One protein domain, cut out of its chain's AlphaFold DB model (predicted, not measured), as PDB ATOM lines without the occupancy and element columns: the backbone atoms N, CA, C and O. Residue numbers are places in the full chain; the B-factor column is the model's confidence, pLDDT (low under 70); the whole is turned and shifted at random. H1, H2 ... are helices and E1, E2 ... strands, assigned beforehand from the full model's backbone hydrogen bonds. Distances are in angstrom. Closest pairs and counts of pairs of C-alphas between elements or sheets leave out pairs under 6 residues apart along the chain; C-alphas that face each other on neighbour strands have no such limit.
ATOM      1  N   ARG A 320     500.370 334.101 564.322       69.50
ATOM      2  CA  ARG A 320     501.575 334.941 564.268       69.50
ATOM      3  C   ARG A 320     501.257 336.340 564.794       69.50
ATOM      4  O   ARG A 320     500.524 337.087 564.149       69.50
ATOM      5  N   PHE A 321     501.859 336.740 565.913       74.50
ATOM      6  CA  PHE A 321     501.646 338.061 566.518       74.50
ATOM      7  C   PHE A 321     502.846 339.002 566.320       74.50
ATOM      8  O   PHE A 321     503.997 338.571 566.278       74.50
ATOM      9  N   MET A 322     502.598 340.312 566.215       77.75
ATOM     10  CA  MET A 322     503.657 341.317 566.035       77.75
ATOM     11  C   MET A 322     504.257 341.761 567.375       77.75
ATOM     12  O   MET A 322     503.731 342.658 568.037       77.75
ATOM     13  N   LYS A 323     505.406 341.198 567.757       81.12
ATOM     14  CA  LYS A 323     506.155 341.648 568.935       81.12
ATOM     15  C   LYS A 323     506.971 342.895 568.598       81.12
ATOM     16  O   LYS A 323     507.866 342.839 567.755       81.12
ATOM     17  N   THR A 324     506.667 344.014 569.256       79.62
ATOM     18  CA  THR A 324     507.283 345.326 568.986       79.62
ATOM     19  C   THR A 324     508.144 345.797 570.152       79.62
ATOM     20  O   THR A 324     507.650 345.945 571.267       79.62
ATOM     21  N   HIS A 325     509.408 346.105 569.875       80.81
ATOM     22  CA  HIS A 325     510.347 346.732 570.803       80.81
ATOM     23  C   HIS A 325     510.618 348.183 570.364       80.81
ATOM     24  O   HIS A 325     510.599 348.474 569.168       80.81
ATOM     25  N   LYS A 326     510.872 349.106 571.301       78.94
ATOM     26  CA  LYS A 326     511.132 350.534 571.001       78.94
ATOM     27  C   LYS A 326     512.448 350.984 571.613       78.94
ATOM     28  O   LYS A 326     512.710 350.620 572.753       78.94
ATOM     29  N   CYS A 327     513.236 351.780 570.904       76.81
ATOM     30  CA  CYS A 327     514.398 352.441 571.485       76.81
ATOM     31  C   CYS A 327     513.960 353.525 572.496       76.81
ATOM     32  O   CYS A 327     512.863 354.078 572.393       76.81
ATOM     33  N   ILE A 328     514.806 353.783 573.493       75.31
ATOM     34  CA  ILE A 328     514.714 354.880 574.470       75.31
ATOM     35  C   ILE A 328     515.407 356.130 573.921       75.31
ATOM     36  O   ILE A 328     514.900 357.237 574.061       75.31
ATOM     37  N   GLU A 329     516.566 355.946 573.291       73.69
ATOM     38  CA  GLU A 329     517.472 357.020 572.871       73.69
ATOM     39  C   GLU A 329     517.071 357.660 571.524       73.69
ATOM     40  O   GLU A 329     517.596 358.707 571.149       73.69
ATOM     41  N   CYS A 330     516.137 357.058 570.778       72.12
ATOM     42  CA  CYS A 330     515.543 357.635 569.567       72.12
ATOM     43  C   CYS A 330     514.157 357.029 569.270       72.12
ATOM     44  O   CYS A 330     513.798 355.983 569.805       72.12
ATOM     45  N   GLU A 331     513.385 357.624 568.351       75.12
ATOM     46  CA  GLU A 331     512.061 357.104 567.945       75.12
ATOM     47  C   GLU A 331     512.114 355.880 566.998       75.12
ATOM     48  O   GLU A 331     511.195 355.642 566.206       75.12
ATOM     49  N   PHE A 332     513.186 355.089 567.084       79.12
ATOM     50  CA  PHE A 332     513.322 353.791 566.430       79.12
ATOM     51  C   PHE A 332     512.493 352.724 567.151       79.12
ATOM     52  O   PHE A 332     512.381 352.688 568.376       79.12
ATOM     53  N   SER A 333     511.940 351.793 566.390       80.62
ATOM     54  CA  SER A 333     511.241 350.619 566.897       80.62
ATOM     55  C   SER A 333     511.377 349.464 565.918       80.62
ATOM     56  O   SER A 333     511.429 349.667 564.707       80.62
ATOM     57  N   ILE A 334     511.430 348.246 566.444       82.19
ATOM     58  CA  ILE A 334     511.539 347.027 565.654       82.19
ATOM     59  C   ILE A 334     510.437 346.054 566.046       82.19
ATOM     60  O   ILE A 334     510.293 345.658 567.204       82.19
ATOM     61  N   SER A 335     509.636 345.698 565.052       83.94
ATOM     62  CA  SER A 335     508.507 344.781 565.169       83.94
ATOM     63  C   SER A 335     508.869 343.495 564.437       83.94
ATOM     64  O   SER A 335     509.401 343.577 563.337       83.94
ATOM     65  N   HIS A 336     508.568 342.321 564.978       81.44
ATOM     66  CA  HIS A 336     508.751 341.053 564.262       81.44
ATOM     67  C   HIS A 336     507.595 340.097 564.541       81.44
ATOM     68  O   HIS A 336     506.997 340.135 565.619       81.44
ATOM     69  N   GLN A 337     507.268 339.252 563.565       80.12
ATOM     70  CA  GLN A 337     506.303 338.174 563.758       80.12
ATOM     71  C   GLN A 337     506.886 337.107 564.686       80.12
ATOM     72  O   GLN A 337     507.882 336.465 564.369       80.12
ATOM     73  N   CYS A 338     506.243 336.908 565.830       74.88
ATOM     74  CA  CYS A 338     506.478 335.782 566.719       74.88
ATOM     75  C   CYS A 338     505.392 334.725 566.509       74.88
ATOM     76  O   CYS A 338     504.212 335.051 566.386       74.88
ATOM     77  N   VAL A 339     505.794 333.457 566.547       66.69
ATOM     78  CA  VAL A 339     504.903 332.340 566.877       66.69
ATOM     79  C   VAL A 339     504.626 332.392 568.379       66.69
ATOM     80  O   VAL A 339     505.565 332.505 569.172       66.69
ATOM     81  N   SER A 340     503.355 332.317 568.780       56.22
ATOM     82  CA  SER A 340     503.008 332.057 570.178       56.22
ATOM     83  C   SER A 340     503.077 330.556 570.430       56.22
ATOM     84  O   SER A 340     502.240 329.807 569.928       56.22
ATOM     85  N   ILE A 341     504.072 330.110 571.199       52.00
ATOM     86  CA  ILE A 341     504.074 328.750 571.739       52.00
ATOM     87  C   ILE A 341     503.230 328.789 573.012       52.00
ATOM     88  O   ILE A 341     503.735 329.061 574.102       52.00
ATOM     89  N   ASP A 342     501.923 328.593 572.853       44.31
ATOM     90  CA  ASP A 342     501.006 328.545 573.984       44.31
ATOM     91  C   ASP A 342     501.156 327.206 574.720       44.31
ATOM     92  O   ASP A 342     500.633 326.169 574.312       44.31
ATOM     93  N   THR A 358     511.054 349.020 576.490       39.84
ATOM     94  CA  THR A 358     511.884 350.142 576.077       39.84
ATOM     95  C   THR A 358     513.359 349.738 576.142       39.84
ATOM     96  O   THR A 358     513.848 349.357 577.202       39.84
ATOM     97  N   ILE A 359     514.055 349.789 575.008       48.81
ATOM     98  CA  ILE A 359     515.452 349.383 574.820       48.81
ATOM     99  C   ILE A 359     516.365 350.612 574.957       48.81
ATOM    100  O   ILE A 359     516.231 351.542 574.168       48.81
ATOM    101  N   THR A 360     517.348 350.607 575.853       47.47
ATOM    102  CA  THR A 360     518.568 351.432 575.724       47.47
ATOM    103  C   THR A 360     519.607 350.576 574.990       47.47
ATOM    104  O   THR A 360     520.129 349.625 575.582       47.47
ATOM    105  N   PRO A 361     519.861 350.785 573.683       52.31
ATOM    106  CA  PRO A 361     520.596 349.820 572.869       52.31
ATOM    107  C   PRO A 361     522.119 349.989 573.002       52.31
ATOM    108  O   PRO A 361     522.831 350.299 572.054       52.31
ATOM    109  N   GLN A 362     522.623 349.685 574.196       55.22
ATOM    110  CA  GLN A 362     524.039 349.387 574.449       55.22
ATOM    111  C   GLN A 362     524.313 347.868 574.431       55.22
ATOM    112  O   GLN A 362     525.430 347.426 574.683       55.22
ATOM    113  N   SER A 363     523.288 347.045 574.168       64.38
ATOM    114  CA  SER A 363     523.368 345.583 574.236       64.38
ATOM    115  C   SER A 363     522.448 344.876 573.234       64.38
ATOM    116  O   SER A 363     521.449 345.419 572.759       64.38
ATOM    117  N   THR A 364     522.800 343.629 572.920       77.56
ATOM    118  CA  THR A 364     522.079 342.756 571.986       77.56
ATOM    119  C   THR A 364     520.776 342.238 572.596       77.56
ATOM    120  O   THR A 364     520.789 341.530 573.608       77.56
ATOM    121  N   THR A 365     519.638 342.503 571.952       73.88
ATOM    122  CA  THR A 365     518.343 341.919 572.342       73.88
ATOM    123  C   THR A 365     518.084 340.644 571.542       73.88
ATOM    124  O   THR A 365     518.289 340.628 570.334       73.88
ATOM    125  N   MET A 366     517.616 339.579 572.200       71.94
ATOM    126  CA  MET A 366     517.147 338.350 571.546       71.94
ATOM    127  C   MET A 366     515.752 337.970 572.042       71.94
ATOM    128  O   MET A 366     515.432 338.122 573.220       71.94
ATOM    129  N   CYS A 367     514.929 337.466 571.128       72.19
ATOM    130  CA  CYS A 367     513.622 336.887 571.390       72.19
ATOM    131  C   CYS A 367     513.704 335.351 571.394       72.19
ATOM    132  O   CYS A 367     514.588 334.763 570.775       72.19
ATOM    133  N   ILE A 368     512.746 334.701 572.062       68.94
ATOM    134  CA  ILE A 368     512.656 333.234 572.193       68.94
ATOM    135  C   ILE A 368     512.543 332.553 570.814       68.94
ATOM    136  O   ILE A 368     513.093 331.478 570.608       68.94
ATOM    137  N   CYS A 369     511.921 333.215 569.831       67.50
ATOM    138  CA  CYS A 369     511.824 332.761 568.438       67.50
ATOM    139  C   CYS A 369     513.122 332.932 567.611       67.50
ATOM    140  O   CYS A 369     513.057 333.067 566.393       67.50
ATOM    141  N   GLN A 370     514.294 332.957 568.258       76.44
ATOM    142  CA  GLN A 370     515.619 333.067 567.619       76.44
ATOM    143  C   GLN A 370     515.790 334.311 566.720       76.44
ATOM    144  O   GLN A 370     516.594 334.325 565.788       76.44
ATOM    145  N   PHE A 371     515.048 335.379 567.021       82.44
ATOM    146  CA  PHE A 371     515.231 336.698 566.423       82.44
ATOM    147  C   PHE A 371     516.109 337.565 567.330       82.44
ATOM    148  O   PHE A 371     515.763 337.793 568.491       82.44
ATOM    149  N   GLY A 372     517.232 338.054 566.813       84.00
ATOM    150  CA  GLY A 372     518.134 338.974 567.502       84.00
ATOM    151  C   GLY A 372     518.198 340.330 566.807       84.00
ATOM    152  O   GLY A 372     518.069 340.413 565.588       84.00
ATOM    153  N   PHE A 373     518.428 341.401 567.563       86.50
ATOM    154  CA  PHE A 373     518.715 342.711 566.984       86.50
ATOM    155  C   PHE A 373     519.621 343.574 567.873       86.50
ATOM    156  O   PHE A 373     519.679 343.425 569.098       86.50
ATOM    157  N   PHE A 374     520.297 344.511 567.217       84.12
ATOM    158  CA  PHE A 374     521.146 345.542 567.794       84.12
ATOM    159  C   PHE A 374     521.033 346.824 566.952       84.12
ATOM    160  O   PHE A 374     520.880 346.769 565.727       84.12
ATOM    161  N   HIS A 375     521.087 347.984 567.607       81.81
ATOM    162  CA  HIS A 375     521.085 349.291 566.953       81.81
ATOM    163  C   HIS A 375     522.152 350.175 567.595       81.81
ATOM    164  O   HIS A 375     522.084 350.434 568.790       81.81
ATOM    165  N   SER A 376     523.131 350.641 566.821       80.19
ATOM    166  CA  SER A 376     524.172 351.537 567.328       80.19
ATOM    167  C   SER A 376     523.805 352.995 567.083       80.19
ATOM    168  O   SER A 376     523.647 353.416 565.932       80.19
ATOM    169  N   HIS A 377     523.785 353.788 568.148       73.81
ATOM    170  CA  HIS A 377     523.774 355.239 568.046       73.81
ATOM    171  C   HIS A 377     525.185 355.713 567.695       73.81
ATOM    172  O   HIS A 377     526.131 355.471 568.443       73.81
ATOM    173  N   ASN A 401     508.272 356.690 553.951       45.59
ATOM    174  CA  ASN A 401     508.515 355.357 554.513       45.59
ATOM    175  C   ASN A 401     509.153 355.423 555.922       45.59
ATOM    176  O   ASN A 401     510.298 355.034 556.149       45.59
ATOM    177  N   ARG A 402     508.355 355.848 556.911       59.84
ATOM    178  CA  ARG A 402     508.604 355.725 558.361       59.84
ATOM    179  C   ARG A 402     508.614 354.264 558.833       59.84
ATOM    180  O   ARG A 402     508.724 354.004 560.031       59.84
ATOM    181  N   SER A 403     508.467 353.306 557.918       67.06
ATOM    182  CA  SER A 403     508.582 351.875 558.170       67.06
ATOM    183  C   SER A 403     509.162 351.118 556.981       67.06
ATOM    184  O   SER A 403     508.786 351.383 555.845       67.06
ATOM    185  N   VAL A 404     510.000 350.128 557.274       72.38
ATOM    186  CA  VAL A 404     510.606 349.170 556.341       72.38
ATOM    187  C   VAL A 404     510.171 347.774 556.763       72.38
ATOM    188  O   VAL A 404     510.186 347.476 557.957       72.38
ATOM    189  N   SER A 405     509.783 346.929 555.807       77.94
ATOM    190  CA  SER A 405     509.424 345.531 556.056       77.94
ATOM    191  C   SER A 405     510.437 344.608 555.387       77.94
ATOM    192  O   SER A 405     510.593 344.649 554.172       77.94
ATOM    193  N   VAL A 406     511.095 343.766 556.181       77.94
ATOM    194  CA  VAL A 406     511.985 342.696 555.716       77.94
ATOM    195  C   VAL A 406     511.280 341.366 555.956       77.94
ATOM    196  O   VAL A 406     510.914 341.055 557.089       77.94
ATOM    197  N   SER A 407     511.076 340.580 554.904       79.94
ATOM    198  CA  SER A 407     510.410 339.276 554.974       79.94
ATOM    199  C   SER A 407     511.437 338.169 554.747       79.94
ATOM    200  O   SER A 407     512.088 338.147 553.705       79.94
ATOM    201  N   CYS A 408     511.595 337.237 555.690       78.69
ATOM    202  CA  CYS A 408     512.481 336.091 555.473       78.69
ATOM    203  C   CYS A 408     511.909 335.180 554.366       78.69
ATOM    204  O   CYS A 408     510.768 334.733 554.502       78.69
ATOM    205  N   PRO A 409     512.667 334.838 553.305       70.06
ATOM    206  CA  PRO A 409     512.147 334.045 552.190       70.06
ATOM    207  C   PRO A 409     511.870 332.570 552.533       70.06
ATOM    208  O   PRO A 409     511.161 331.916 551.780       70.06
ATOM    209  N   ARG A 410     512.404 332.040 553.648       74.06
ATOM    210  CA  ARG A 410     512.198 330.638 554.068       74.06
ATOM    211  C   ARG A 410     510.924 330.438 554.895       74.06
ATOM    212  O   ARG A 410     510.117 329.577 554.584       74.06
ATOM    213  N   CYS A 411     510.750 331.222 555.961       74.94
ATOM    214  CA  CYS A 411     509.645 331.059 556.919       74.94
ATOM    215  C   CYS A 411     508.535 332.123 556.781       74.94
ATOM    216  O   CYS A 411     507.544 332.105 557.522       74.94
ATOM    217  N   HIS A 412     508.721 333.096 555.882       76.31
ATOM    218  CA  HIS A 412     507.869 334.276 555.703       76.31
ATOM    219  C   HIS A 412     507.663 335.098 556.991       76.31
ATOM    220  O   HIS A 412     506.637 335.757 557.154       76.31
ATOM    221  N   MET A 413     508.610 335.055 557.939       78.88
ATOM    222  CA  MET A 413     508.600 335.936 559.112       78.88
ATOM    223  C   MET A 413     508.842 337.376 558.657       78.88
ATOM    224  O   MET A 413     509.855 337.670 558.022       78.88
ATOM    225  N   ASN A 414     507.919 338.271 559.004       79.25
ATOM    226  CA  ASN A 414     508.013 339.691 558.675       79.25
ATOM    227  C   ASN A 414     508.604 340.490 559.844       79.25
ATOM    228  O   ASN A 414     508.124 340.397 560.978       79.25
ATOM    229  N   VAL A 415     509.619 341.301 559.551       81.69
ATOM    230  CA  VAL A 415     510.284 342.237 560.464       81.69
ATOM    231  C   VAL A 415     509.996 343.656 559.984       81.69
ATOM    232  O   VAL A 415     510.487 344.073 558.940       81.69
ATOM    233  N   VAL A 416     509.199 344.404 560.742       82.50
ATOM    234  CA  VAL A 416     508.801 345.778 560.421       82.50
ATOM    235  C   VAL A 416     509.518 346.761 561.342       82.50
ATOM    236  O   VAL A 416     509.139 346.950 562.502       82.50
ATOM    237  N   ILE A 417     510.551 347.407 560.813       81.00
ATOM    238  CA  ILE A 417     511.341 348.432 561.502       81.00
ATOM    239  C   ILE A 417     510.704 349.788 561.223       81.00
ATOM    240  O   ILE A 417     510.424 350.099 560.070       81.00
ATOM    241  N   LYS A 418     510.458 350.600 562.255       80.69
ATOM    242  CA  LYS A 418     509.831 351.922 562.128       80.69
ATOM    243  C   LYS A 418     510.632 352.998 562.848       80.69
ATOM    244  O   LYS A 418     511.035 352.800 563.989       80.69
ATOM    245  N   ASN A 419     510.793 354.148 562.207       72.25
ATOM    246  CA  ASN A 419     511.381 355.358 562.772       72.25
ATOM    247  C   ASN A 419     510.428 356.509 562.460       72.25
ATOM    248  O   ASN A 419     510.016 356.692 561.315       72.25
ATOM    249  N   ARG A 420     510.009 357.236 563.493       65.06
ATOM    250  CA  ARG A 420     508.959 358.248 563.355       65.06
ATOM    251  C   ARG A 420     509.472 359.608 562.892       65.06
ATOM    252  O   ARG A 420     508.707 360.287 562.213       65.06
ATOM    253  N   ASN A 421     510.713 359.981 563.219       63.72
ATOM    254  CA  ASN A 421     511.219 361.354 563.041       63.72
ATOM    255  C   ASN A 421     512.424 361.484 562.096       63.72
ATOM    256  O   ASN A 421     512.816 362.601 561.772       63.72
ATOM    257  N   SER A 422     513.012 360.381 561.640       64.50
ATOM    258  CA  SER A 422     514.030 360.387 560.584       64.50
ATOM    259  C   SER A 422     513.929 359.123 559.732       64.50
ATOM    260  O   SER A 422     513.150 358.222 560.054       64.50
ATOM    261  N   ASP A 423     514.676 359.062 558.627       64.75
ATOM    262  CA  ASP A 423     514.612 357.917 557.715       64.75
ATOM    263  C   ASP A 423     514.869 356.607 558.467       64.75
ATOM    264  O   ASP A 423     515.852 356.463 559.207       64.75
ATOM    265  N   VAL A 424     514.008 355.619 558.230       64.88
ATOM    266  CA  VAL A 424     514.375 354.230 558.496       64.88
ATOM    267  C   VAL A 424     515.508 353.863 557.545       64.88
ATOM    268  O   VAL A 424     515.557 354.333 556.408       64.88
ATOM    269  N   CYS A 425     516.422 353.007 557.988       72.56
ATOM    270  CA  CYS A 425     517.397 352.432 557.073       72.56
ATOM    271  C   CYS A 425     516.647 351.495 556.112       72.56
ATOM    272  O   CYS A 425     516.164 350.449 556.542       72.56
ATOM    273  N   CYS A 426     516.488 351.933 554.861       66.75
ATOM    274  CA  CYS A 426     515.583 351.355 553.865       66.75
ATOM    275  C   CYS A 426     515.911 349.909 553.492       66.75
ATOM    276  O   CYS A 426     515.005 349.084 553.406       66.75
ATOM    277  N   ASP A 427     517.195 349.604 553.332       76.62
ATOM    278  CA  ASP A 427     517.648 348.334 552.772       76.62
ATOM    279  C   ASP A 427     518.497 347.570 553.786       76.62
ATOM    280  O   ASP A 427     519.313 348.161 554.507       76.62
ATOM    281  N   PHE A 428     518.305 346.251 553.814       82.00
ATOM    282  CA  PHE A 428     519.071 345.301 554.612       82.00
ATOM    283  C   PHE A 428     519.765 344.296 553.698       82.00
ATOM    284  O   PHE A 428     519.136 343.704 552.822       82.00
ATOM    285  N   THR A 429     521.054 344.089 553.933       86.19
ATOM    286  CA  THR A 429     521.913 343.148 553.214       86.19
ATOM    287  C   THR A 429     522.423 342.073 554.172       86.19
ATOM    288  O   THR A 429     522.545 342.307 555.379       86.19
ATOM    289  N   ASN A 430     522.707 340.878 553.648       89.12
ATOM    290  CA  ASN A 430     523.393 339.833 554.413       89.12
ATOM    291  C   ASN A 430     524.813 340.293 554.770       89.12
ATOM    292  O   ASN A 430     525.419 341.085 554.044       89.12
ATOM    293  N   TRP A 431     525.375 339.772 555.859       91.50
ATOM    294  CA  TRP A 431     526.754 340.080 556.223       91.50
ATOM    295  C   TRP A 431     527.743 339.422 555.258       91.50
ATOM    296  O   TRP A 431     527.713 338.216 555.036       91.50
ATOM    297  N   ASN A 432     528.665 340.230 554.736       88.31
ATOM    298  CA  ASN A 432     529.803 339.785 553.933       88.31
ATOM    299  C   ASN A 432     531.069 339.517 554.771       88.31
ATOM    300  O   ASN A 432     531.925 338.749 554.350       88.31
ATOM    301  N   SER A 433     531.194 340.133 555.952       88.38
ATOM    302  CA  SER A 433     532.336 339.965 556.860       88.38
ATOM    303  C   SER A 433     531.962 340.253 558.324       88.38
ATOM    304  O   SER A 433     531.002 340.982 558.604       88.38
ATOM    305  N   LEU A 434     532.763 339.725 559.260       89.50
ATOM    306  CA  LEU A 434     532.730 340.032 560.705       89.50
ATOM    307  C   LEU A 434     533.503 341.319 561.068       89.50
ATOM    308  O   LEU A 434     533.930 341.513 562.210       89.50
ATOM    309  N   GLU A 435     533.747 342.173 560.080       89.50
ATOM    310  CA  GLU A 435     534.591 343.355 560.201       89.50
ATOM    311  C   GLU A 435     533.845 344.544 560.829       89.50
ATOM    312  O   GLU A 435     532.631 344.698 560.684       89.50
ATOM    313  N   GLY A 436     534.580 345.399 561.543       86.88
ATOM    314  CA  GLY A 436     534.023 346.510 562.313       86.88
ATOM    315  C   GLY A 436     533.538 346.104 563.714       86.88
ATOM    316  O   GLY A 436     532.902 345.068 563.915       86.88
ATOM    317  N   GLY A 437     533.828 346.955 564.707       86.44
ATOM    318  CA  GLY A 437     533.609 346.656 566.129       86.44
ATOM    319  C   GLY A 437     532.170 346.254 566.471       86.44
ATOM    320  O   GLY A 437     531.961 345.230 567.118       86.44
ATOM    321  N   ASN A 438     531.178 346.991 565.956       84.50
ATOM    322  CA  ASN A 438     529.758 346.703 566.184       84.50
ATOM    323  C   ASN A 438     529.363 345.296 565.701       84.50
ATOM    324  O   ASN A 438     528.672 344.579 566.420       84.50
ATOM    325  N   ARG A 439     529.823 344.885 564.505       89.38
ATOM    326  CA  ARG A 439     529.531 343.549 563.957       89.38
ATOM    327  C   ARG A 439     530.128 342.461 564.845       89.38
ATOM    328  O   ARG A 439     529.426 341.537 565.246       89.38
ATOM    329  N   ARG A 440     531.402 342.603 565.222       90.50
ATOM    330  CA  ARG A 440     532.084 341.661 566.123       90.50
ATOM    331  C   ARG A 440     531.399 341.579 567.496       90.50
ATOM    332  O   ARG A 440     531.199 340.486 568.013       90.50
ATOM    333  N   GLN A 441     530.965 342.709 568.060       88.88
ATOM    334  CA  GLN A 441     530.242 342.757 569.336       88.88
ATOM    335  C   GLN A 441     528.876 342.051 569.266       88.88
ATOM    336  O   GLN A 441     528.546 341.267 570.162       88.88
ATOM    337  N   PHE A 442     528.086 342.293 568.215       90.12
ATOM    338  CA  PHE A 442     526.803 341.618 568.005       90.12
ATOM    339  C   PHE A 442     527.000 340.115 567.779       90.12
ATOM    340  O   PHE A 442     526.369 339.318 568.470       90.12
ATOM    341  N   PHE A 443     527.937 339.719 566.911       92.19
ATOM    342  CA  PHE A 443     528.260 338.314 566.650       92.19
ATOM    343  C   PHE A 443     528.640 337.561 567.931       92.19
ATOM    344  O   PHE A 443     528.010 336.559 568.262       92.19
ATOM    345  N   ASN A 444     529.584 338.096 568.712       90.31
ATOM    346  CA  ASN A 444     530.006 337.497 569.979       90.31
ATOM    347  C   ASN A 444     528.848 337.438 570.998       90.31
ATOM    348  O   ASN A 444     528.734 336.477 571.756       90.31
ATOM    349  N   SER A 445     527.945 338.430 571.001       88.25
ATOM    350  CA  SER A 445     526.744 338.417 571.856       88.25
ATOM    351  C   SER A 445     525.761 337.300 571.488       88.25
ATOM    352  O   SER A 445     525.117 336.732 572.373       88.25
ATOM    353  N   LEU A 446     525.604 337.023 570.190       89.19
ATOM    354  CA  LEU A 446     524.751 335.951 569.678       89.19
ATOM    355  C   LEU A 446     525.381 334.589 569.958       89.19
ATOM    356  O   LEU A 446     524.709 333.716 570.494       89.19
ATOM    357  N   GLU A 447     526.669 334.427 569.652       89.56
ATOM    358  CA  GLU A 447     527.424 333.201 569.901       89.56
ATOM    359  C   GLU A 447     527.371 332.796 571.380       89.56
ATOM    360  O   GLU A 447     526.912 331.696 571.685       89.56
ATOM    361  N   ASN A 448     527.704 333.706 572.302       84.12
ATOM    362  CA  ASN A 448     527.670 333.429 573.742       84.12
ATOM    363  C   ASN A 448     526.272 333.005 574.237       84.12
ATOM    364  O   ASN A 448     526.164 332.223 575.180       84.12
ATOM    365  N   ARG A 449     525.184 333.497 573.623       79.94
ATOM    366  CA  ARG A 449     523.811 333.064 573.949       79.94
ATOM    367  C   ARG A 449     523.412 331.753 573.272       79.94
ATOM    368  O   ARG A 449     522.712 330.961 573.886       79.94
ATOM    369  N   LEU A 450     523.819 331.518 572.028       82.25
ATOM    370  CA  LEU A 450     523.467 330.300 571.290       82.25
ATOM    371  C   LEU A 450     524.208 329.072 571.843       82.25
ATOM    372  O   LEU A 450     523.624 327.990 571.927       82.25
ATOM    373  N   GLN A 451     525.439 329.261 572.334       79.00
ATOM    374  CA  GLN A 451     526.185 328.247 573.086       79.00
ATOM    375  C   GLN A 451     525.397 327.747 574.313       79.00
ATOM    376  O   GLN A 451     525.272 326.536 574.504       79.00
ATOM    377  N   THR A 452     524.793 328.637 575.118       71.06
ATOM    378  CA  THR A 452     524.018 328.212 576.306       71.06
ATOM    379  C   THR A 452     522.726 327.470 575.957       71.06
ATOM    380  O   THR A 452     522.221 326.715 576.788       71.06
ATOM    381  N   SER A 453     522.210 327.618 574.732       62.50
ATOM    382  CA  SER A 453     521.016 326.918 574.246       62.50
ATOM    383  C   SER A 453     521.312 325.643 573.442       62.50
ATOM    384  O   SER A 453     520.405 325.132 572.786       62.50
ATOM    385  N   LYS A 454     522.556 325.132 573.461       72.38
ATOM    386  CA  LYS A 454     523.040 324.006 572.626       72.38
ATOM    387  C   LYS A 454     522.839 324.209 571.112       72.38
ATOM    388  O   LYS A 454     522.773 323.237 570.362       72.38
ATOM    389  N   MET A 455     522.712 325.452 570.651       73.50
ATOM    390  CA  MET A 455     522.511 325.756 569.234       73.50
ATOM    391  C   MET A 455     523.849 325.982 568.530       73.50
ATOM    392  O   MET A 455     524.816 326.441 569.136       73.50
ATOM    393  N   SER A 456     523.895 325.686 567.229       84.06
ATOM    394  CA  SER A 456     525.060 325.953 566.383       84.06
ATOM    395  C   SER A 456     525.441 327.440 566.386       84.06
ATOM    396  O   SER A 456     524.592 328.318 566.580       84.06
ATOM    397  N   ARG A 457     526.723 327.727 566.134       89.81
ATOM    398  CA  ARG A 457     527.256 329.088 565.951       89.81
ATOM    399  C   ARG A 457     526.415 329.865 564.915       89.81
ATOM    400  O   ARG A 457     525.932 329.238 563.972       89.81
ATOM    401  N   PRO A 458     526.188 331.185 565.062       89.31
ATOM    402  CA  PRO A 458     525.479 331.966 564.047       89.31
ATOM    403  C   PRO A 458     526.254 331.993 562.719       89.31
ATOM    404  O   PRO A 458     527.466 332.219 562.710       89.31
ATOM    405  N   TYR A 459     525.558 331.784 561.601       90.81
ATOM    406  CA  TYR A 459     526.127 331.842 560.249       90.81
ATOM    407  C   TYR A 459     525.942 333.238 559.628       90.81
ATOM    408  O   TYR A 459     524.976 333.940 559.923       90.81
ATOM    409  N   LEU A 460     526.834 333.653 558.718       89.12
ATOM    410  CA  LEU A 460     526.789 334.998 558.108       89.12
ATOM    411  C   LEU A 460     525.512 335.276 557.292       89.12
ATOM    412  O   LEU A 460     525.074 336.418 557.204       89.12
ATOM    413  N   ASN A 461     524.882 334.240 556.736       87.31
ATOM    414  CA  ASN A 461     523.612 334.331 556.006       87.31
ATOM    415  C   ASN A 461     522.365 334.405 556.914       87.31
ATOM    416  O   ASN A 461     521.266 334.622 556.408       87.31
ATOM    417  N   GLU A 462     522.522 334.251 558.231       90.69
ATOM    418  CA  GLU A 462     521.485 334.517 559.243       90.69
ATOM    419  C   GLU A 462     521.570 335.951 559.788       90.69
ATOM    420  O   GLU A 462     520.733 336.369 560.593       90.69
ATOM    421  N   LEU A 463     522.609 336.689 559.383       92.25
ATOM    422  CA  LEU A 463     522.955 338.011 559.879       92.25
ATOM    423  C   LEU A 463     522.713 339.056 558.798       92.25
ATOM    424  O   LEU A 463     523.246 338.981 557.690       92.25
ATOM    425  N   TYR A 464     521.937 340.072 559.155       89.94
ATOM    426  CA  TYR A 464     521.586 341.179 558.278       89.94
ATOM    427  C   TYR A 464     522.115 342.480 558.872       89.94
ATOM    428  O   TYR A 464     522.134 342.663 560.092       89.94
ATOM    429  N   THR A 465     522.536 343.418 558.036       89.94
ATOM    430  CA  THR A 465     522.792 344.799 558.454       89.94
ATOM    431  C   THR A 465     522.174 345.761 557.459       89.94
ATOM    432  O   THR A 465     521.924 345.399 556.314       89.94
ATOM    433  N   CYS A 466     521.852 346.973 557.898       85.88
ATOM    434  CA  CYS A 466     521.335 347.979 556.985       85.88
ATOM    435  C   CYS A 466     522.457 348.694 556.221       85.88
ATOM    436  O   CYS A 466     523.602 348.719 556.670       85.88
ATOM    437  N   ASN A 467     522.116 349.387 555.133       81.44
ATOM    438  CA  ASN A 467     523.079 350.185 554.357       81.44
ATOM    439  C   ASN A 467     523.850 351.244 555.182       81.44
ATOM    440  O   ASN A 467     524.979 351.585 554.845       81.44
ATOM    441  N   ARG A 468     523.284 351.743 556.295       80.12
ATOM    442  CA  ARG A 468     523.965 352.666 557.232       80.12
ATOM    443  C   ARG A 468     524.808 351.948 558.306       80.12
ATOM    444  O   ARG A 468     525.323 352.605 559.203       80.12
ATOM    445  N   GLN A 469     524.884 350.614 558.275       82.56
ATOM    446  CA  GLN A 469     525.523 349.682 559.229       82.56
ATOM    447  C   GLN A 469     525.102 349.801 560.712       82.56
ATOM    448  O   GLN A 469     525.501 348.992 561.553       82.56
ATOM    449  N   CYS A 470     524.248 350.773 561.042       81.94
ATOM    450  CA  CYS A 470     523.801 351.077 562.395       81.94
ATOM    451  C   CYS A 470     522.668 350.174 562.900       81.94
ATOM    452  O   CYS A 470     522.306 350.262 564.067       81.94
ATOM    453  N   CYS A 471     522.069 349.343 562.045       85.69
ATOM    454  CA  CYS A 471     521.098 348.320 562.434       85.69
ATOM    455  C   CYS A 471     521.672 346.951 562.083       85.69
ATOM    456  O   CYS A 471     522.170 346.759 560.972       85.69
ATOM    457  N   GLN A 472     521.588 346.006 563.013       89.88
ATOM    458  CA  GLN A 472     522.068 344.638 562.846       89.88
ATOM    459  C   GLN A 472     520.998 343.676 563.353       89.88
ATOM    460  O   GLN A 472     520.439 343.882 564.431       89.88
ATOM    461  N   LEU A 473     520.672 342.663 562.553       90.75
ATOM    462  CA  LEU A 473     519.628 341.680 562.829       90.75
ATOM    463  C   LEU A 473     520.212 340.274 562.735       90.75
ATOM    464  O   LEU A 473     521.098 340.017 561.924       90.75
ATOM    465  N   PHE A 474     519.655 339.365 563.521       91.94
ATOM    466  CA  PHE A 474     519.882 337.932 563.445       91.94
ATOM    467  C   PHE A 474     518.534 337.240 563.295       91.94
ATOM    468  O   PHE A 474     517.597 337.537 564.040       91.94
ATOM    469  N   HIS A 475     518.435 336.308 562.357       88.62
ATOM    470  CA  HIS A 475     517.280 335.439 562.249       88.62
ATOM    471  C   HIS A 475     517.684 334.053 561.752       88.62
ATOM    472  O   HIS A 475     518.018 333.867 560.582       88.62
ATOM    473  N   ARG A 476     517.558 333.073 562.646       87.19
ATOM    474  CA  ARG A 476     517.625 331.652 562.316       87.19
ATOM    475  C   ARG A 476     516.233 331.118 561.987       87.19
ATOM    476  O   ARG A 476     515.284 331.303 562.748       87.19
TER     477      ARG A 476
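Overview. This is residues 320 to 342, 358 to 377 and 401 to 476 of the 492 residues of the protein "Uncharacterized protein N-2" of Hyposoter didymator (UniProt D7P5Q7). Two four-stranded sheets, E1 E2 E5 E4 and E3 E8 E7 E6, stand loosely face to face, and H1 packs over E3 and E8 on the second sheet's other face. Residues 358 to 370 bridge the sheets at the E1 and E3 edges with short pairings. The 119 printed residues, class mixed, have one named helix and eight strands, in the order E1 E2 E3 E4 E5 E6 H1 E7 E8; both sheets are antiparallel. The whole is compact, radius of gyration of the C-alphas 13.6 A, spans 40 by 38 by 27 A.

Along the chain. E1, residues 320 to 327, begins at C-alpha 320 (501.575, 334.941, 564.268) and is 22.9 A long. E2 is residues 332 to 339, 23.0 A; E3 371 to 375; E4 403 to 407; E5 414 to 419, 16.5 A; E6 428 to 430. H1, residues 437 to 452, is 23.1 A long. E7 is residues 463 to 466, and E8, 471 to 475, ends at C-alpha 475 (517.280, 335.439, 562.249).

Arrangement. E1 and E2 form a hairpin, N 323 to O 336 2.9 A. E2 neighbours E5, N 333 to O 418 2.8 A, and E5 forms a hairpin with E4, N 404 to O 417 2.8 A. E2 and E3 are near each other. The closest C-alphas of E4 and E6, Val 406 and Phe 428, are 7.6 A apart. E3 neighbours E8, N 372 to O 474 2.8 A; E7 and E8 form a hairpin, N 464 to O 473 2.9 A; E6 neighbours E7, N 429 to O 465 2.9 A. H1 and this sheet make two layers, a helix on one face of a sheet, at a height of 9.5 A over the sheet. H1 lies over E3 and E8, along the strands, 25 degrees to E3 on the local plane; its closest C-alphas to E3 are those of Phe 442 and Phe 374, 6.9 A. In H1, 11 of 12 O i to N i+4 pairs are within hydrogen-bond range.

Size, cuts and confidence. C-alphas 421 and 454, the farthest apart, are 40.3 A apart. Residues 343 to 357 and 378 to 400 are not printed, leaving gaps of 24.3 A and 20.4 A between C-alphas. Of the links printed whole, none is long. Mean pLDDT of the printed part is 77.7; 23 residues are under 70, among them 339 to 342, 358 to 363 and 420 to 424.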